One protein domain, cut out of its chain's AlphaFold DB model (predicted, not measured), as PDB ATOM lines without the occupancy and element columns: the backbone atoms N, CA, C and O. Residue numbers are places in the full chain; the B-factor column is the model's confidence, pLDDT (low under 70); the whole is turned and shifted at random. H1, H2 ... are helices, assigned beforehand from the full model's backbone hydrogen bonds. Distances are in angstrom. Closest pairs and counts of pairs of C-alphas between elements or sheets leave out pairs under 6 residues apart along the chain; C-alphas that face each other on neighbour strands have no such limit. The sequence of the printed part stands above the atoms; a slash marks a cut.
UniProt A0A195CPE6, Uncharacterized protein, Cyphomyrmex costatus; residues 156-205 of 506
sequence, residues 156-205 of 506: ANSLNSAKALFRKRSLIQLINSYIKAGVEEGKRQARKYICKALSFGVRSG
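What this domain is: This is residues 156 to 205 of the 506 residues of an uncharacterized protein of Cyphomyrmex costatus (UniProt A0A195CPE6). Two helices meet near their ends as an L, the short arm H1 followed by the much longer arm H2, with a tight link at the corner. Most of both arms stands free, namely residues 156 to 164 and 178 to 205. The printed part has 50 residues with two named helices, H1 then H2, and no named strand; the class is all helix. It is extended, with a radius of gyration of the C-alphas of 18.4 A and spans of 56 by 23 by 9 A.

How they stand to each other: H1, residues 156 to 168, and H2, residues 171 to 203, are close but not clearly touching, with 2 pairs of C-alphas within 8 A. Their closest C-alphas, those of Phe 166 and Leu 174, are 7.6 A apart. Their lines are only just about perpendicular, at 72 degrees. Every O i to N i+4 pair is within hydrogen-bond range in H2, and 8 of 9 in H1.

Where its parts are: H1 begins at C-alpha 156 (53.687, 259.988, 32.936) and measures 18.9 A from first to last C-alpha. H2 measures 47.8 A, from C-alpha 171 (46.551, 278.742, 28.148) to C-alpha 203 (22.690, 256.121, -6.530).

The domain as a whole: The two C-alphas farthest apart, those of Arg 167 and Gly 205, are 55.9 A apart. The printed part has no cut. The mean pLDDT of the printed part is 84.9; residues 156 to 159, 161 to 162 and 165 are under 70.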
ATOM      1  N   ALA A 156      52.571 259.067  32.708       60.03
ATOM      2  CA  ALA A 156      53.687 259.988  32.936       60.03
ATOM      3  C   ALA A 156      54.118 260.705  31.640       60.03
ATOM      4  O   ALA A 156      54.249 261.932  31.617       60.03
ATOM      5  N   ASN A 157      54.242 259.964  30.535       67.75
ATOM      6  CA  ASN A 157      54.588 260.528  29.227       67.75
ATOM      7  C   ASN A 157      53.508 261.488  28.693       67.75
ATOM      8  O   ASN A 157      53.834 262.551  28.159       67.75
ATOM      9  N   SER A 158      52.226 261.168  28.905       67.50
ATOM     10  CA  SER A 158      51.103 262.058  28.575       67.50
ATOM     11  C   SER A 158      51.182 263.384  29.348       67.50
ATOM     12  O   SER A 158      51.177 264.460  28.743       67.50
ATOM     13  N   LEU A 159      51.358 263.328  30.673       69.94
ATOM     14  CA  LEU A 159      51.434 264.515  31.533       69.94
ATOM     15  C   LEU A 159      52.648 265.401  31.218       69.94
ATOM     16  O   LEU A 159      52.528 266.628  31.222       69.94
ATOM     17  N   ASN A 160      53.794 264.805  30.891       75.56
ATOM     18  CA  ASN A 160      54.986 265.547  30.477       75.56
ATOM     19  C   ASN A 160      54.773 266.261  29.131       75.56
ATOM     20  O   ASN A 160      55.171 267.419  28.986       75.56
ATOM     21  N   SER A 161      54.063 265.636  28.183       69.06
ATOM     22  CA  SER A 161      53.692 266.280  26.914       69.06
ATOM     23  C   SER A 161      52.734 267.467  27.116       69.06
ATOM     24  O   SER A 161      52.938 268.533  26.534       69.06
ATOM     25  N   ALA A 162      51.752 267.339  28.015       66.31
ATOM     26  CA  ALA A 162      50.818 268.414  28.343       66.31
ATOM     27  C   ALA A 162      51.531 269.597  29.020       66.31
ATOM     28  O   ALA A 162      51.360 270.745  28.606       66.31
ATOM     29  N   LYS A 163      52.409 269.330  30.001       72.38
ATOM     30  CA  LYS A 163      53.253 270.358  30.640       72.38
ATOM     31  C   LYS A 163      54.154 271.080  29.628       72.38
ATOM     32  O   LYS A 163      54.328 272.294  29.733       72.38
ATOM     33  N   ALA A 164      54.685 270.377  28.626       73.06
ATOM     34  CA  ALA A 164      55.492 270.984  27.566       73.06
ATOM     35  C   ALA A 164      54.685 271.931  26.653       73.06
ATOM     36  O   ALA A 164      55.226 272.942  26.204       73.06
ATOM     37  N   LEU A 165      53.397 271.654  26.409       66.62
ATOM     38  CA  LEU A 165      52.516 272.547  25.645       66.62
ATOM     39  C   LEU A 165      52.234 273.857  26.399       66.62
ATOM     40  O   LEU A 165      52.354 274.927  25.803       66.62
ATOM     41  N   PHE A 166      51.954 273.788  27.705       71.50
ATOM     42  CA  PHE A 166      51.737 274.979  28.542       71.50
ATOM     43  C   PHE A 166      52.984 275.860  28.708       71.50
ATOM     44  O   PHE A 166      52.852 277.063  28.903       71.50
ATOM     45  N   ARG A 167      54.196 275.299  28.591       76.94
ATOM     46  CA  ARG A 167      55.443 276.090  28.605       76.94
ATOM     47  C   ARG A 167      55.729 276.834  27.297       76.94
ATOM     48  O   ARG A 167      56.552 277.740  27.305       76.94
ATOM     49  N   LYS A 168      55.102 276.452  26.177       75.50
ATOM     50  CA  LYS A 168      55.373 277.024  24.840       75.50
ATOM     51  C   LYS A 168      54.248 277.897  24.282       75.50
ATOM     52  O   LYS A 168      54.460 278.582  23.287       75.50
ATOM     53  N   ARG A 169      53.046 277.833  24.857       77.94
ATOM     54  CA  ARG A 169      51.859 278.584  24.421       77.94
ATOM     55  C   ARG A 169      51.054 279.006  25.635       77.94
ATOM     56  O   ARG A 169      50.923 278.226  26.577       77.94
ATOM     57  N   SER A 170      50.467 280.200  25.595       87.44
ATOM     58  CA  SER A 170      49.567 280.619  26.670       87.44
ATOM     59  C   SER A 170      48.346 279.693  26.739       87.44
ATOM     60  O   SER A 170      47.911 279.136  25.727       87.44
ATOM     61  N   LEU A 171      47.761 279.546  27.931       87.50
ATOM     62  CA  LEU A 171      46.551 278.742  28.148       87.50
ATOM     63  C   LEU A 171      45.437 279.102  27.143       87.50
ATOM     64  O   LEU A 171      44.812 278.218  26.562       87.50
ATOM     65  N   ILE A 172      45.264 280.398  26.868       87.00
ATOM     66  CA  ILE A 172      44.286 280.932  25.909       87.00
ATOM     67  C   ILE A 172      44.609 280.489  24.471       87.00
ATOM     68  O   ILE A 172      43.715 280.055  23.745       87.00
ATOM     69  N   GLN A 173      45.879 280.535  24.051       90.69
ATOM     70  CA  GLN A 173      46.300 280.045  22.731       90.69
ATOM     71  C   GLN A 173      46.069 278.535  22.581       90.69
ATOM     72  O   GLN A 173      45.644 278.085  21.516       90.69
ATOM     73  N   LEU A 174      46.314 277.751  23.636       87.88
ATOM     74  CA  LEU A 174      46.065 276.310  23.623       87.88
ATOM     75  C   LEU A 174      44.563 276.010  23.499       87.88
ATOM     76  O   LEU A 174      44.175 275.234  22.627       87.88
ATOM     77  N   ILE A 175      43.720 276.679  24.294       87.62
ATOM     78  CA  ILE A 175      42.253 276.575  24.224       87.62
ATOM     79  C   ILE A 175      41.751 276.934  22.817       87.62
ATOM     80  O   ILE A 175      41.040 276.142  22.199       87.62
ATOM     81  N   ASN A 176      42.186 278.067  22.260       92.38
ATOM     82  CA  ASN A 176      41.798 278.494  20.912       92.38
ATOM     83  C   ASN A 176      42.257 277.503  19.828       92.38
ATOM     84  O   ASN A 176      41.517 277.242  18.878       92.38
ATOM     85  N   SER A 177      43.440 276.896  19.983       89.88
ATOM     86  CA  SER A 177      43.930 275.845  19.083       89.88
ATOM     87  C   SER A 177      43.058 274.585  19.137       89.88
ATOM     88  O   SER A 177      42.762 274.015  18.086       89.88
ATOM     89  N   TYR A 178      42.620 274.159  20.327       86.25
ATOM     90  CA  TYR A 178      41.712 273.016  20.484       86.25
ATOM     91  C   TYR A 178      40.314 273.302  19.928       86.25
ATOM     92  O   TYR A 178      39.760 272.456  19.228       86.25
ATOM     93  N   ILE A 179      39.765 274.500  20.165       89.56
ATOM     94  CA  ILE A 179      38.478 274.924  19.590       89.56
ATOM     95  C   ILE A 179      38.555 274.911  18.059       89.56
ATOM     96  O   ILE A 179      37.696 274.315  17.409       89.56
ATOM     97  N   LYS A 180      39.611 275.491  17.469       93.00
ATOM     98  CA  LYS A 180      39.819 275.492  16.012       93.00
ATOM     99  C   LYS A 180      39.917 274.069  15.450       93.00
ATOM    100  O   LYS A 180      39.249 273.768  14.465       93.00
ATOM    101  N   ALA A 181      40.680 273.184  16.094       89.38
ATOM    102  CA  ALA A 181      40.794 271.782  15.683       89.38
ATOM    103  C   ALA A 181      39.449 271.031  15.757       89.38
ATOM    104  O   ALA A 181      39.094 270.311  14.823       89.38
ATOM    105  N   GLY A 182      38.670 271.237  16.825       89.25
ATOM    106  CA  GLY A 182      37.336 270.648  16.978       89.25
ATOM    107  C   GLY A 182      36.340 271.131  15.918       89.25
ATOM    108  O   GLY A 182      35.589 270.325  15.368       89.25
ATOM    109  N   VAL A 183      36.371 272.423  15.575       89.56
ATOM    110  CA  VAL A 183      35.545 273.001  14.501       89.56
ATOM    111  C   VAL A 183      35.918 272.428  13.130       89.56
ATOM    112  O   VAL A 183      35.023 272.088  12.356       89.56
ATOM    113  N   GLU A 184      37.208 272.274  12.817       92.00
ATOM    114  CA  GLU A 184      37.632 271.697  11.533       92.00
ATOM    115  C   GLU A 184      37.310 270.199  11.411       92.00
ATOM    116  O   GLU A 184      36.812 269.774  10.367       92.00
ATOM    117  N   GLU A 185      37.477 269.393  12.466       91.94
ATOM    118  CA  GLU A 185      37.037 267.987  12.431       91.94
ATOM    119  C   GLU A 185      35.500 267.883  12.341       91.94
ATOM    120  O   GLU A 185      34.973 267.046  11.604       91.94
ATOM    121  N   GLY A 186      34.763 268.802  12.981       90.00
ATOM    122  CA  GLY A 186      33.316 268.960  12.801       90.00
ATOM    123  C   GLY A 186      32.927 269.222  11.340       90.00
ATOM    124  O   GLY A 186      32.104 268.493  10.778       90.00
ATOM    125  N   LYS A 187      33.570 270.195  10.680       93.50
ATOM    126  CA  LYS A 187      33.380 270.486   9.244       93.50
ATOM    127  C   LYS A 187      33.740 269.294   8.360       93.50
ATOM    128  O   LYS A 187      33.000 268.978   7.427       93.50
ATOM    129  N   ARG A 188      34.852 268.610   8.643       92.31
ATOM    130  CA  ARG A 188      35.304 267.417   7.911       92.31
ATOM    131  C   ARG A 188      34.264 266.301   7.981       92.31
ATOM    132  O   ARG A 188      33.906 265.719   6.954       92.31
ATOM    133  N   GLN A 189      33.737 266.033   9.172       92.69
ATOM    134  CA  GLN A 189      32.708 265.023   9.381       92.69
ATOM    135  C   GLN A 189      31.369 265.436   8.741       92.69
ATOM    136  O   GLN A 189      30.724 264.604   8.101       92.69
ATOM    137  N   ALA A 190      30.977 266.713   8.820       92.00
ATOM    138  CA  ALA A 190      29.791 267.242   8.141       92.00
ATOM    139  C   ALA A 190      29.887 267.076   6.613       92.00
ATOM    140  O   ALA A 190      28.997 266.480   6.004       92.00
ATOM    141  N   ARG A 191      31.008 267.482   5.996       93.81
ATOM    142  CA  ARG A 191      31.288 267.260   4.563       93.81
ATOM    143  C   ARG A 191      31.186 265.779   4.195       93.81
ATOM    144  O   ARG A 191      30.508 265.434   3.233       93.81
ATOM    145  N   LYS A 192      31.768 264.882   4.998       96.06
ATOM    146  CA  LYS A 192      31.682 263.422   4.803       96.06
ATOM    147  C   LYS A 192      30.240 262.899   4.842       96.06
ATOM    148  O   LYS A 192      29.903 262.007   4.063       96.06
ATOM    149  N   TYR A 193      29.384 263.431   5.717       96.31
ATOM    150  CA  TYR A 193      27.957 263.089   5.749       96.31
ATOM    151  C   TYR A 193      27.191 263.651   4.547       96.31
ATOM    152  O   TYR A 193      26.432 262.902   3.934       96.31
ATOM    153  N   ILE A 194      27.442 264.901   4.149       94.25
ATOM    154  CA  ILE A 194      26.847 265.517   2.952       94.25
ATOM    155  C   ILE A 194      27.226 264.713   1.700       94.25
ATOM    156  O   ILE A 194      26.343 264.270   0.970       94.25
ATOM    157  N   CYS A 195      28.510 264.411   1.486       91.75
ATOM    158  CA  CYS A 195      28.961 263.585   0.361       91.75
ATOM    159  C   CYS A 195      28.306 262.194   0.362       91.75
ATOM    160  O   CYS A 195      27.893 261.710  -0.693       91.75
ATOM    161  N   LYS A 196      28.140 261.557   1.532       95.44
ATOM    162  CA  LYS A 196      27.391 260.294   1.645       95.44
ATOM    163  C   LYS A 196      25.927 260.463   1.239       95.44
ATOM    164  O   LYS A 196      25.454 259.660   0.436       95.44
ATOM    165  N   ALA A 197      25.233 261.482   1.740       92.50
ATOM    166  CA  ALA A 197      23.830 261.752   1.428       92.50
ATOM    167  C   ALA A 197      23.615 262.056  -0.066       92.50
ATOM    168  O   ALA A 197      22.740 261.455  -0.689       92.50
ATOM    169  N   LEU A 198      24.466 262.891  -0.669       92.25
ATOM    170  CA  LEU A 198      24.448 263.177  -2.106       92.25
ATOM    171  C   LEU A 198      24.733 261.913  -2.931       92.25
ATOM    172  O   LEU A 198      23.971 261.586  -3.838       92.25
ATOM    173  N   SER A 199      25.765 261.137  -2.573       89.62
ATOM    174  CA  SER A 199      26.076 259.874  -3.261       89.62
ATOM    175  C   SER A 199      24.941 258.850  -3.153       89.62
ATOM    176  O   SER A 199      24.700 258.099  -4.095       89.62
ATOM    177  N   PHE A 200      24.215 258.832  -2.030       90.25
ATOM    178  CA  PHE A 200      23.018 258.017  -1.858       90.25
ATOM    179  C   PHE A 200      21.903 258.508  -2.781       90.25
ATOM    180  O   PHE A 200      21.412 257.715  -3.578       90.25
ATOM    181  N   GLY A 201      21.572 259.803  -2.734       89.19
ATOM    182  CA  GLY A 201      20.533 260.422  -3.559       89.19
ATOM    183  C   GLY A 201      20.732 260.162  -5.051       89.19
ATOM    184  O   GLY A 201      19.785 259.750  -5.721       89.19
ATOM    185  N   VAL A 202      21.970 260.292  -5.544       88.19
ATOM    186  CA  VAL A 202      22.334 259.958  -6.932       88.19
ATOM    187  C   VAL A 202      22.193 258.457  -7.206       88.19
ATOM    188  O   VAL A 202      21.525 258.059  -8.155       88.19
ATOM    189  N   ARG A 203      22.748 257.588  -6.349       84.38
ATOM    190  CA  ARG A 203      22.690 256.121  -6.530       84.38
ATOM    191  C   ARG A 203      21.290 255.513  -6.427       84.38
ATOM    192  O   ARG A 203      21.123 254.354  -6.804       84.38
ATOM    193  N   SER A 204      20.316 256.227  -5.868       82.00
ATOM    194  CA  SER A 204      18.913 255.801  -5.808       82.00
ATOM    195  C   SER A 204      17.969 256.650  -6.663       82.00
ATOM    196  O   SER A 204      16.763 256.525  -6.499       82.00
ATOM    197  N   GLY A 205      18.496 257.494  -7.556       84.69
ATOM    198  CA  GLY A 205      17.696 258.226  -8.543       84.69
ATOM    199  C   GLY A 205      16.882 259.410  -8.006       84.69
ATOM    200  O   GLY A 205      16.075 259.953  -8.749       84.69
TER     201      GLY A 205